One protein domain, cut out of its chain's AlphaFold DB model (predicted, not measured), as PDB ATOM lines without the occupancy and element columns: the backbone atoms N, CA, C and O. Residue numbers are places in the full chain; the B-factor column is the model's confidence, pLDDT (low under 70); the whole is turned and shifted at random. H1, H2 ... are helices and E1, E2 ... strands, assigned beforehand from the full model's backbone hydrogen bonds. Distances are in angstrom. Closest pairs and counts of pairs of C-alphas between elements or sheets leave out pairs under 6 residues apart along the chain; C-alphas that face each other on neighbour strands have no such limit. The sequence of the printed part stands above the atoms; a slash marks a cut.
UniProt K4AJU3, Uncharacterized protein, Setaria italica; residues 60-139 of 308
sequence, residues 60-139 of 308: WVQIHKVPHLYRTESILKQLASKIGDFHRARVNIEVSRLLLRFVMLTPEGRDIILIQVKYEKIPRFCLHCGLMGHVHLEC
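This is residues 60 to 139 of the 308 residues of an uncharacterized protein of Setaria italica (UniProt K4AJU3). A strongly twisted sheet of four antiparallel strands, order E2, E1, E4, E3, curls like part of a barrel, with helix H1 over one face and a tail, residues 121 to 139, with no named element. The 80 printed residues hold E1, H1, E2, E3, E4 in chain order; the class is mixed, with under half in named elements. The whole is only just compact, close to loose, radius of gyration of the C-alphas 13.9 A, spans 42 by 25 by 18 A.

E4, residues 113 to 120, pairs with E1, residues 60 to 64 (N 62 and O 118, 2.8 A), and in a hairpin with E3, residues 102 to 105 (N 103 and O 115, 2.9 A). E2, residues 89 to 94, neighbours E1 (N 61 and O 89, 2.8 A). H1, residues 73 to 83, is on the sheet, making two layers, helix on one face; its closest C-alphas to E2 are Ile 83 and Val 91, 6.4 A. In H1 every O i to N i+4 pair is within hydrogen-bond range.

E4 is 22.5 A long, E2 15.6 A, H1 14.0 A, E1 13.0 A, E3 9.8 A. C-alpha 60 is at (20.555, -19.206, -23.485), C-alpha 120 at (17.067, -18.088, -26.840).

The farthest C-alphas, Gly 109 and Glu 138, are 43.0 A apart. The printed part has no cut and no long link. Residues 64 to 66 and 68 to 88 are under pLDDT 70.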
ATOM      1  N   TRP A  60      21.209 -17.947 -23.854       81.12
ATOM      2  CA  TRP A  60      20.555 -19.206 -23.485       81.12
ATOM      3  C   TRP A  60      20.532 -20.148 -24.687       81.12
ATOM      4  O   TRP A  60      20.165 -19.743 -25.790       81.12
ATOM      5  N   VAL A  61      20.887 -21.411 -24.474       81.38
ATOM      6  CA  VAL A  61      20.854 -22.455 -25.498       81.38
ATOM      7  C   VAL A  61      19.976 -23.604 -25.053       81.38
ATOM      8  O   VAL A  61      20.142 -24.161 -23.973       81.38
ATOM      9  N   GLN A  62      19.048 -23.981 -25.918       80.56
ATOM     10  CA  GLN A  62      18.189 -25.132 -25.757       80.56
ATOM     11  C   GLN A  62      18.564 -26.212 -26.775       80.56
ATOM     12  O   GLN A  62      18.340 -26.066 -27.978       80.56
ATOM     13  N   ILE A  63      19.096 -27.322 -26.273       76.50
ATOM     14  CA  ILE A  63      19.384 -28.520 -27.061       76.50
ATOM     15  C   ILE A  63      18.082 -29.323 -27.224       76.50
ATOM     16  O   ILE A  63      17.421 -29.652 -26.239       76.50
ATOM     17  N   HIS A  64      17.693 -29.621 -28.464       68.25
ATOM     18  CA  HIS A  64      16.480 -30.364 -28.826       68.25
ATOM     19  C   HIS A  64      16.824 -31.724 -29.442       68.25
ATOM     20  O   HIS A  64      17.796 -31.852 -30.182       68.25
ATOM     21  N   LYS A  65      15.943 -32.713 -29.226       65.12
ATOM     22  CA  LYS A  65      15.970 -34.035 -29.885       65.12
ATOM     23  C   LYS A  65      17.243 -34.873 -29.650       65.12
ATOM     24  O   LYS A  65      17.623 -35.645 -30.521       65.12
ATOM     25  N   VAL A  66      17.872 -34.774 -28.476       68.31
ATOM     26  CA  VAL A  66      18.889 -35.765 -28.067       68.31
ATOM     27  C   VAL A  66      18.198 -37.135 -27.944       68.31
ATOM     28  O   VAL A  66      17.251 -37.231 -27.154       68.31
ATOM     29  N   PRO A  67      18.592 -38.180 -28.700       71.06
ATOM     30  CA  PRO A  67      17.937 -39.482 -28.602       71.06
ATOM     31  C   PRO A  67      18.206 -40.115 -27.234       71.06
ATOM     32  O   PRO A  67      19.285 -39.942 -26.669       71.06
ATOM     33  N   HIS A  68      17.241 -40.870 -26.699       65.88
ATOM     34  CA  HIS A  68      17.299 -41.377 -25.321       65.88
ATOM     35  C   HIS A  68      18.560 -42.203 -25.012       65.88
ATOM     36  O   HIS A  68      19.110 -42.068 -23.923       65.88
ATOM     37  N   LEU A  69      19.063 -42.965 -25.990       62.91
ATOM     38  CA  LEU A  69      20.288 -43.773 -25.888       62.91
ATOM     39  C   LEU A  69      21.579 -42.952 -25.696       62.91
ATOM     40  O   LEU A  69      22.585 -43.505 -25.270       62.91
ATOM     41  N   TYR A  70      21.558 -41.652 -26.002       64.50
ATOM     42  CA  TYR A  70      22.697 -40.730 -25.863       64.50
ATOM     43  C   TYR A  70      22.464 -39.685 -24.766       64.50
ATOM     44  O   TYR A  70      23.169 -38.682 -24.685       64.50
ATOM     45  N   ARG A  71      21.472 -39.919 -23.896       67.50
ATOM     46  CA  ARG A  71      21.195 -39.099 -22.708       67.50
ATOM     47  C   ARG A  71      22.107 -39.465 -21.519       67.50
ATOM     48  O   ARG A  71      21.793 -39.137 -20.381       67.50
ATOM     49  N   THR A  72      23.218 -40.152 -21.783       67.81
ATOM     50  CA  THR A  72      24.251 -40.507 -20.804       67.81
ATOM     51  C   THR A  72      24.964 -39.255 -20.310       67.81
ATOM     52  O   THR A  72      25.248 -38.343 -21.089       67.81
ATOM     53  N   GLU A  73      25.305 -39.226 -19.024       64.75
ATOM     54  CA  GLU A  73      25.926 -38.068 -18.381       64.75
ATOM     55  C   GLU A  73      27.257 -37.656 -19.038       64.75
ATOM     56  O   GLU A  73      27.546 -36.470 -19.121       64.75
ATOM     57  N   SER A  74      28.039 -38.596 -19.581       68.50
ATOM     58  CA  SER A  74      29.288 -38.313 -20.308       68.50
ATOM     59  C   SER A  74      29.064 -37.543 -21.615       68.50
ATOM     60  O   SER A  74      29.701 -36.517 -21.849       68.50
ATOM     61  N   ILE A  75      28.129 -37.996 -22.454       69.38
ATOM     62  CA  ILE A  75      27.787 -37.353 -23.734       69.38
ATOM     63  C   ILE A  75      27.111 -36.008 -23.482       69.38
ATOM     64  O   ILE A  75      27.396 -35.031 -24.175       69.38
ATOM     65  N   LEU A  76      26.254 -35.930 -22.463       66.75
ATOM     66  CA  LEU A  76      25.647 -34.672 -22.055       66.75
ATOM     67  C   LEU A  76      26.688 -33.705 -21.493       66.75
ATOM     68  O   LEU A  76      26.659 -32.560 -21.911       66.75
ATOM     69  N   LYS A  77      27.678 -34.152 -20.706       67.50
ATOM     70  CA  LYS A  77      28.825 -33.328 -20.280       67.50
ATOM     71  C   LYS A  77      29.720 -32.895 -21.441       67.50
ATOM     72  O   LYS A  77      30.209 -31.772 -21.423       67.50
ATOM     73  N   GLN A  78      29.918 -33.710 -22.479       69.88
ATOM     74  CA  GLN A  78      30.652 -33.289 -23.684       69.88
ATOM     75  C   GLN A  78      29.868 -32.259 -24.508       69.88
ATOM     76  O   GLN A  78      30.429 -31.252 -24.946       69.88
ATOM     77  N   LEU A  79      28.559 -32.470 -24.686       65.50
ATOM     78  CA  LEU A  79      27.661 -31.470 -25.260       65.50
ATOM     79  C   LEU A  79      27.622 -30.208 -24.393       65.50
ATOM     80  O   LEU A  79      27.623 -29.118 -24.943       65.50
ATOM     81  N   ALA A  80      27.651 -30.325 -23.068       61.59
ATOM     82  CA  ALA A  80      27.570 -29.220 -22.119       61.59
ATOM     83  C   ALA A  80      28.882 -28.441 -21.975       61.59
ATOM     84  O   ALA A  80      28.870 -27.221 -21.862       61.59
ATOM     85  N   SER A  81      30.027 -29.105 -22.083       62.47
ATOM     86  CA  SER A  81      31.324 -28.441 -22.227       62.47
ATOM     87  C   SER A  81      31.344 -27.546 -23.476       62.47
ATOM     88  O   SER A  81      31.950 -26.477 -23.464       62.47
ATOM     89  N   LYS A  82      30.606 -27.930 -24.528       61.31
ATOM     90  CA  LYS A  82      30.465 -27.163 -25.775       61.31
ATOM     91  C   LYS A  82      29.251 -26.202 -25.806       61.31
ATOM     92  O   LYS A  82      29.267 -25.252 -26.583       61.31
ATOM     93  N   ILE A  83      28.178 -26.463 -25.042       54.56
ATOM     94  CA  ILE A  83      26.820 -25.883 -25.235       54.56
ATOM     95  C   ILE A  83      26.037 -25.666 -23.908       54.56
ATOM     96  O   ILE A  83      24.953 -25.082 -23.898       54.56
ATOM     97  N   GLY A  84      26.597 -26.070 -22.770       42.72
ATOM     98  CA  GLY A  84      26.004 -26.034 -21.429       42.72
ATOM     99  C   GLY A  84      24.962 -27.133 -21.131       42.72
ATOM    100  O   GLY A  84      24.370 -27.726 -22.034       42.72
ATOM    101  N   ASP A  85      24.750 -27.417 -19.842       38.59
ATOM    102  CA  ASP A  85      24.038 -28.614 -19.365       38.59
ATOM    103  C   ASP A  85      22.495 -28.587 -19.483       38.59
ATOM    104  O   ASP A  85      21.834 -27.567 -19.297       38.59
ATOM    105  N   PHE A  86      21.933 -29.764 -19.788       46.62
ATOM    106  CA  PHE A  86      20.514 -30.171 -19.766       46.62
ATOM    107  C   PHE A  86      19.419 -29.143 -20.149       46.62
ATOM    108  O   PHE A  86      18.885 -28.409 -19.324       46.62
ATOM    109  N   HIS A  87      18.903 -29.257 -21.384       62.44
ATOM    110  CA  HIS A  87      17.581 -28.761 -21.845       62.44
ATOM    111  C   HIS A  87      17.311 -27.240 -21.776       62.44
ATOM    112  O   HIS A  87      16.314 -26.797 -22.353       62.44
ATOM    113  N   ARG A  88      18.180 -26.444 -21.148       69.44
ATOM    114  CA  ARG A  88      18.364 -24.994 -21.325       69.44
ATOM    115  C   ARG A  88      19.576 -24.564 -20.502       69.44
ATOM    116  O   ARG A  88      19.477 -24.472 -19.283       69.44
ATOM    117  N   ALA A  89      20.669 -24.222 -21.164       73.06
ATOM    118  CA  ALA A  89      21.885 -23.783 -20.501       73.06
ATOM    119  C   ALA A  89      22.217 -22.325 -20.807       73.06
ATOM    120  O   ALA A  89      21.828 -21.797 -21.850       73.06
ATOM    121  N   ARG A  90      22.959 -21.678 -19.905       76.25
ATOM    122  CA  ARG A  90      23.546 -20.356 -20.138       76.25
ATOM    123  C   ARG A  90      24.993 -20.549 -20.582       76.25
ATOM    124  O   ARG A  90      25.789 -21.085 -19.821       76.25
ATOM    125  N   VAL A  91      25.319 -20.110 -21.791       77.81
ATOM    126  CA  VAL A  91      26.674 -20.184 -22.359       77.81
ATOM    127  C   VAL A  91      27.202 -18.810 -22.711       77.81
ATOM    128  O   VAL A  91      26.443 -17.894 -23.025       77.81
ATOM    129  N   ASN A  92      28.521 -18.702 -22.711       80.12
ATOM    130  CA  ASN A  92      29.254 -17.536 -23.164       80.12
ATOM    131  C   ASN A  92      29.628 -17.742 -24.636       80.12
ATOM    132  O   ASN A  92      30.466 -18.583 -24.950       80.12
ATOM    133  N   ILE A  93      28.968 -17.017 -25.542       80.69
ATOM    134  CA  ILE A  93      29.206 -17.121 -26.986       80.69
ATOM    135  C   ILE A  93      30.165 -16.016 -27.411       80.69
ATOM    136  O   ILE A  93      29.868 -14.833 -27.250       80.69
ATOM    137  N   GLU A  94      31.299 -16.405 -27.983       81.88
ATOM    138  CA  GLU A  94      32.225 -15.475 -28.621       81.88
ATOM    139  C   GLU A  94      31.588 -14.855 -29.874       81.88
ATOM    140  O   GLU A  94      31.057 -15.553 -30.736       81.88
ATOM    141  N   VAL A  95      31.667 -13.532 -29.991       80.19
ATOM    142  CA  VAL A  95      31.012 -12.742 -31.047       80.19
ATOM    143  C   VAL A  95      31.488 -13.094 -32.453       80.19
ATOM    144  O   VAL A  95      30.704 -13.052 -33.399       80.19
ATOM    145  N   SER A  96      32.766 -13.444 -32.570       76.81
ATOM    146  CA  SER A  96      33.421 -13.833 -33.818       76.81
ATOM    147  C   SER A  96      32.978 -15.210 -34.323       76.81
ATOM    148  O   SER A  96      33.246 -15.542 -35.476       76.81
ATOM    149  N   ARG A  97      32.327 -16.030 -33.483       79.12
ATOM    150  CA  ARG A  97      31.911 -17.394 -33.841       79.12
ATOM    151  C   ARG A  97      30.514 -17.422 -34.447       79.12
ATOM    152  O   ARG A  97      29.614 -16.682 -34.055       79.12
ATOM    153  N   LEU A  98      30.334 -18.346 -35.385       79.81
ATOM    154  CA  LEU A  98      29.042 -18.616 -36.002       79.81
ATOM    155  C   LEU A  98      28.118 -19.318 -34.999       79.81
ATOM    156  O   LEU A  98      28.533 -20.234 -34.286       79.81
ATOM    157  N   LEU A  99      26.844 -18.936 -34.975       80.88
ATOM    158  CA  LEU A  99      25.820 -19.652 -34.215       80.88
ATOM    159  C   LEU A  99      25.503 -20.990 -34.900       80.88
ATOM    160  O   LEU A  99      25.045 -21.013 -36.042       80.88
ATOM    161  N   LEU A 100      25.707 -22.109 -34.205       80.19
ATOM    162  CA  LEU A 100      25.508 -23.460 -34.737       80.19
ATOM    163  C   LEU A 100      24.041 -23.888 -34.623       80.19
ATOM    164  O   LEU A 100      23.494 -23.990 -33.529       80.19
ATOM    165  N   ARG A 101      23.389 -24.184 -35.752       75.94
ATOM    166  CA  ARG A 101      21.996 -24.678 -35.782       75.94
ATOM    167  C   ARG A 101      21.884 -26.173 -35.462       75.94
ATOM    168  O   ARG A 101      20.880 -26.615 -34.900       75.94
ATOM    169  N   PHE A 102      22.905 -26.940 -35.828       76.25
ATOM    170  CA  PHE A 102      22.999 -28.372 -35.576       76.25
ATOM    171  C   PHE A 102      24.381 -28.712 -35.035       76.25
ATOM    172  O   PHE A 102      25.372 -28.081 -35.401       76.25
ATOM    173  N   VAL A 103      24.431 -29.716 -34.169       78.38
ATOM    174  CA  VAL A 103      25.665 -30.288 -33.637       78.38
ATOM    175  C   VAL A 103      25.662 -31.765 -33.974       78.38
ATOM    176  O   VAL A 103      24.716 -32.481 -33.649       78.38
ATOM    177  N   MET A 104      26.711 -32.193 -34.663       73.88
ATOM    178  CA  MET A 104      26.920 -33.587 -35.012       73.88
ATOM    179  C   MET A 104      27.503 -34.323 -33.807       73.88
ATOM    180  O   MET A 104      28.475 -33.861 -33.208       73.88
ATOM    181  N   LEU A 105      26.916 -35.466 -33.465       77.38
ATOM    182  CA  LEU A 105      27.573 -36.486 -32.660       77.38
ATOM    183  C   LEU A 105      27.978 -37.640 -33.568       77.38
ATOM    184  O   LEU A 105      27.149 -38.164 -34.308       77.38
ATOM    185  N   THR A 106      29.233 -38.056 -33.450       80.75
ATOM    186  CA  THR A 106      29.810 -39.252 -34.071       80.75
ATOM    187  C   THR A 106      30.053 -40.299 -32.978       80.75
ATOM    188  O   THR A 106      31.166 -40.382 -32.454       80.75
ATOM    189  N   PRO A 107      29.018 -41.031 -32.527       77.44
ATOM    190  CA  PRO A 107      29.210 -42.140 -31.599       77.44
ATOM    191  C   PRO A 107      30.032 -43.260 -32.251       77.44
ATOM    192  O   PRO A 107      29.831 -43.585 -33.419       77.44
ATOM    193  N   GLU A 108      30.944 -43.861 -31.488       76.31
ATOM    194  CA  GLU A 108      31.820 -44.930 -31.975       76.31
ATOM    195  C   GLU A 108      31.002 -46.098 -32.558       76.31
ATOM    196  O   GLU A 108      30.080 -46.616 -31.923       76.31
ATOM    197  N   GLY A 109      31.316 -46.479 -33.802       71.31
ATOM    198  CA  GLY A 109      30.663 -47.582 -34.515       71.31
ATOM    199  C   GLY A 109      29.208 -47.341 -34.946       71.31
ATOM    200  O   GLY A 109      28.492 -48.314 -35.179       71.31
ATOM    201  N   ARG A 110      28.729 -46.089 -35.020       74.31
ATOM    202  CA  ARG A 110      27.337 -45.763 -35.389       74.31
ATOM    203  C   ARG A 110      27.223 -44.501 -36.251       74.31
ATOM    204  O   ARG A 110      28.114 -43.657 -36.264       74.31
ATOM    205  N   ASP A 111      26.080 -44.365 -36.927       78.00
ATOM    206  CA  ASP A 111      25.769 -43.228 -37.799       78.00
ATOM    207  C   ASP A 111      25.826 -41.866 -37.089       78.00
ATOM    208  O   ASP A 111      25.546 -41.736 -35.892       78.00
ATOM    209  N   ILE A 112      26.121 -40.825 -37.871       78.69
ATOM    210  CA  ILE A 112      26.202 -39.438 -37.406       78.69
ATOM    211  C   ILE A 112      24.815 -38.930 -36.992       78.69
ATOM    212  O   ILE A 112      23.872 -38.899 -37.783       78.69
ATOM    213  N   ILE A 113      24.697 -38.449 -35.754       79.88
ATOM    214  CA  ILE A 113      23.440 -37.954 -35.187       79.88
ATOM    215  C   ILE A 113      23.439 -36.428 -35.178       79.88
ATOM    216  O   ILE A 113      24.246 -35.792 -34.500       79.88
ATOM    217  N   LEU A 114      22.480 -35.831 -35.888       78.06
ATOM    218  CA  LEU A 114      22.281 -34.382 -35.922       78.06
ATOM    219  C   LEU A 114      21.379 -33.921 -34.769       78.06
ATOM    220  O   LEU A 114      20.154 -34.056 -34.814       78.06
ATOM    221  N   ILE A 115      21.978 -33.320 -33.743       80.12
ATOM    222  CA  ILE A 115      21.259 -32.693 -32.630       80.12
ATOM    223  C   ILE A 115      20.896 -31.257 -33.003       80.12
ATOM    224  O   ILE A 115      21.745 -30.483 -33.442       80.12
ATOM    225  N   GLN A 116      19.633 -30.870 -32.809       80.31
ATOM    226  CA  GLN A 116      19.179 -29.514 -33.117       80.31
ATOM    227  C   GLN A 116      19.445 -28.569 -31.945       80.31
ATOM    228  O   GLN A 116      18.926 -28.762 -30.846       80.31
ATOM    229  N   VAL A 117      20.162 -27.483 -32.205       82.62
ATOM    230  CA  VAL A 117      20.402 -26.409 -31.241       82.62
ATOM    231  C   VAL A 117      19.431 -25.261 -31.520       82.62
ATOM    232  O   VAL A 117      19.214 -24.866 -32.667       82.62
ATOM    233  N   LYS A 118      18.800 -24.726 -30.472       82.31
ATOM    234  CA  LYS A 118      17.990 -23.504 -30.547       82.31
ATOM    235  C   LYS A 118      18.511 -22.481 -29.559       82.31
ATOM    236  O   LYS A 118      18.622 -22.754 -28.370       82.31
ATOM    237  N   TYR A 119      18.773 -21.287 -30.058       82.44
ATOM    238  CA  TYR A 119      19.204 -20.164 -29.246       82.44
ATOM    239  C   TYR A 119      18.005 -19.362 -28.737       82.44
ATOM    240  O   TYR A 119      17.058 -19.094 -29.478       82.44
ATOM    241  N   GLU A 120      18.059 -18.945 -27.478       81.69
ATOM    242  CA  GLU A 120      17.067 -18.088 -26.840       81.69
ATOM    243  C   GLU A 120      17.703 -16.784 -26.375       81.69
ATOM    244  O   GLU A 120      18.812 -16.770 -25.838       81.69
ATOM    245  N   LYS A 121      16.960 -15.677 -26.535       77.88
ATOM    246  CA  LYS A 121      17.396 -14.329 -26.134       77.88
ATOM    247  C   LYS A 121      18.785 -13.975 -26.703       77.88
ATOM    248  O   LYS A 121      19.606 -13.380 -26.011       77.88
ATOM    249  N   ILE A 122      19.033 -14.337 -27.961       83.12
ATOM    250  CA  ILE A 122      20.226 -13.922 -28.701       83.12
ATOM    251  C   ILE A 122      19.969 -12.591 -29.438       83.12
ATOM    252  O   ILE A 122      18.829 -12.332 -29.841       83.12
ATOM    253  N   PRO A 123      20.993 -11.725 -29.574       83.50
ATOM    254  CA  PRO A 123      20.967 -10.537 -30.429       83.50
ATOM    255  C   PRO A 123      20.568 -10.819 -31.888       83.50
ATOM    256  O   PRO A 123      20.413 -11.954 -32.325       83.50
ATOM    257  N   ARG A 124      20.438  -9.773 -32.701       84.94
ATOM    258  CA  ARG A 124      20.323  -9.898 -34.154       84.94
ATOM    259  C   ARG A 124      21.556 -10.615 -34.681       84.94
ATOM    260  O   ARG A 124      22.686 -10.212 -34.402       84.94
ATOM    261  N   PHE A 125      21.301 -11.658 -35.449       86.44
ATOM    262  CA  PHE A 125      22.304 -12.427 -36.152       86.44
ATOM    263  C   PHE A 125      21.836 -12.676 -37.581       86.44
ATOM    264  O   PHE A 125      20.640 -12.614 -37.897       86.44
ATOM    265  N   CYS A 126      22.793 -12.958 -38.447       84.25
ATOM    266  CA  CYS A 126      22.546 -13.186 -39.848       84.25
ATOM    267  C   CYS A 126      22.070 -14.623 -40.083       84.25
ATOM    268  O   CYS A 126      22.806 -15.579 -39.851       84.25
ATOM    269  N   LEU A 127      20.865 -14.775 -40.637       81.12
ATOM    270  CA  LEU A 127      20.305 -16.061 -41.084       81.12
ATOM    271  C   LEU A 127      20.988 -16.635 -42.346       81.12
ATOM    272  O   LEU A 127      20.492 -17.595 -42.925       81.12
ATOM    273  N   HIS A 128      22.107 -16.061 -42.788       79.88
ATOM    274  CA  HIS A 128      22.944 -16.622 -43.847       79.88
ATOM    275  C   HIS A 128      24.254 -17.150 -43.254       79.88
ATOM    276  O   HIS A 128      24.416 -18.360 -43.116       79.88
ATOM    277  N   CYS A 129      25.150 -16.262 -42.809       79.06
ATOM    278  CA  CYS A 129      26.454 -16.659 -42.271       79.06
ATOM    279  C   CYS A 129      26.446 -17.088 -40.790       79.06
ATOM    280  O   CYS A 129      27.417 -17.674 -40.339       79.06
ATOM    281  N   GLY A 130      25.389 -16.821 -40.013       78.88
ATOM    282  CA  GLY A 130      25.310 -17.190 -38.590       78.88
ATOM    283  C   GLY A 130      26.033 -16.247 -37.615       78.88
ATOM    284  O   GLY A 130      25.974 -16.485 -36.411       78.88
ATOM    285  N   LEU A 131      26.684 -15.179 -38.096       83.31
ATOM    286  CA  LEU A 131      27.341 -14.159 -37.262       83.31
ATOM    287  C   LEU A 131      26.342 -13.203 -36.595       83.31
ATOM    288  O   LEU A 131      25.319 -12.844 -37.182       83.31
ATOM    289  N   MET A 132      26.674 -12.722 -35.396       84.00
ATOM    290  CA  MET A 132      25.921 -11.671 -34.698       84.00
ATOM    291  C   MET A 132      26.240 -10.260 -35.234       84.00
ATOM    292  O   MET A 132      27.288 -10.016 -35.823       84.00
ATOM    293  N   GLY A 133      25.327  -9.310 -35.007       80.19
ATOM    294  CA  GLY A 133      25.538  -7.873 -35.237       80.19
ATOM    295  C   GLY A 133      24.936  -7.293 -36.522       80.19
ATOM    296  O   GLY A 133      24.775  -6.076 -36.593       80.19
ATOM    297  N   HIS A 134      24.546  -8.130 -37.489       82.38
ATOM    298  CA  HIS A 134      23.927  -7.714 -38.756       82.38
ATOM    299  C   HIS A 134      22.778  -8.651 -39.169       82.38
ATOM    300  O   HIS A 134      22.671  -9.774 -38.666       82.38
ATOM    301  N   VAL A 135      21.897  -8.203 -40.068       82.50
ATOM    302  CA  VAL A 135      20.839  -9.043 -40.678       82.50
ATOM    303  C   VAL A 135      21.248  -9.566 -42.060       82.50
ATOM    304  O   VAL A 135      22.203  -9.085 -42.652       82.50
ATOM    305  N   HIS A 136      20.501 -10.526 -42.623       79.69
ATOM    306  CA  HIS A 136      20.812 -11.106 -43.943       79.69
ATOM    307  C   HIS A 136      20.983 -10.055 -45.061       79.69
ATOM    308  O   HIS A 136      21.871 -10.205 -45.893       79.69
ATOM    309  N   LEU A 137      20.192  -8.975 -45.034       81.25
ATOM    310  CA  LEU A 137      20.260  -7.864 -45.997       81.25
ATOM    311  C   LEU A 137      21.547  -7.021 -45.892       81.25
ATOM    312  O   LEU A 137      21.885  -6.303 -46.822       81.25
ATOM    313  N   GLU A 138      22.246  -7.097 -44.760       78.69
ATOM    314  CA  GLU A 138      23.497  -6.384 -44.461       78.69
ATOM    315  C   GLU A 138      24.719  -7.320 -44.603       78.69
ATOM    316  O   GLU A 138      25.838  -6.962 -44.237       78.69
ATOM    317  N   CYS A 139      24.515  -8.557 -45.072       80.88
ATOM    318  CA  CYS A 139      25.542  -9.591 -45.098       80.88
ATOM    319  C   CYS A 139      26.401  -9.505 -46.366       80.88
ATOM    320  O   CYS A 139      25.991  -9.952 -47.432       80.88
TER     321      CYS A 139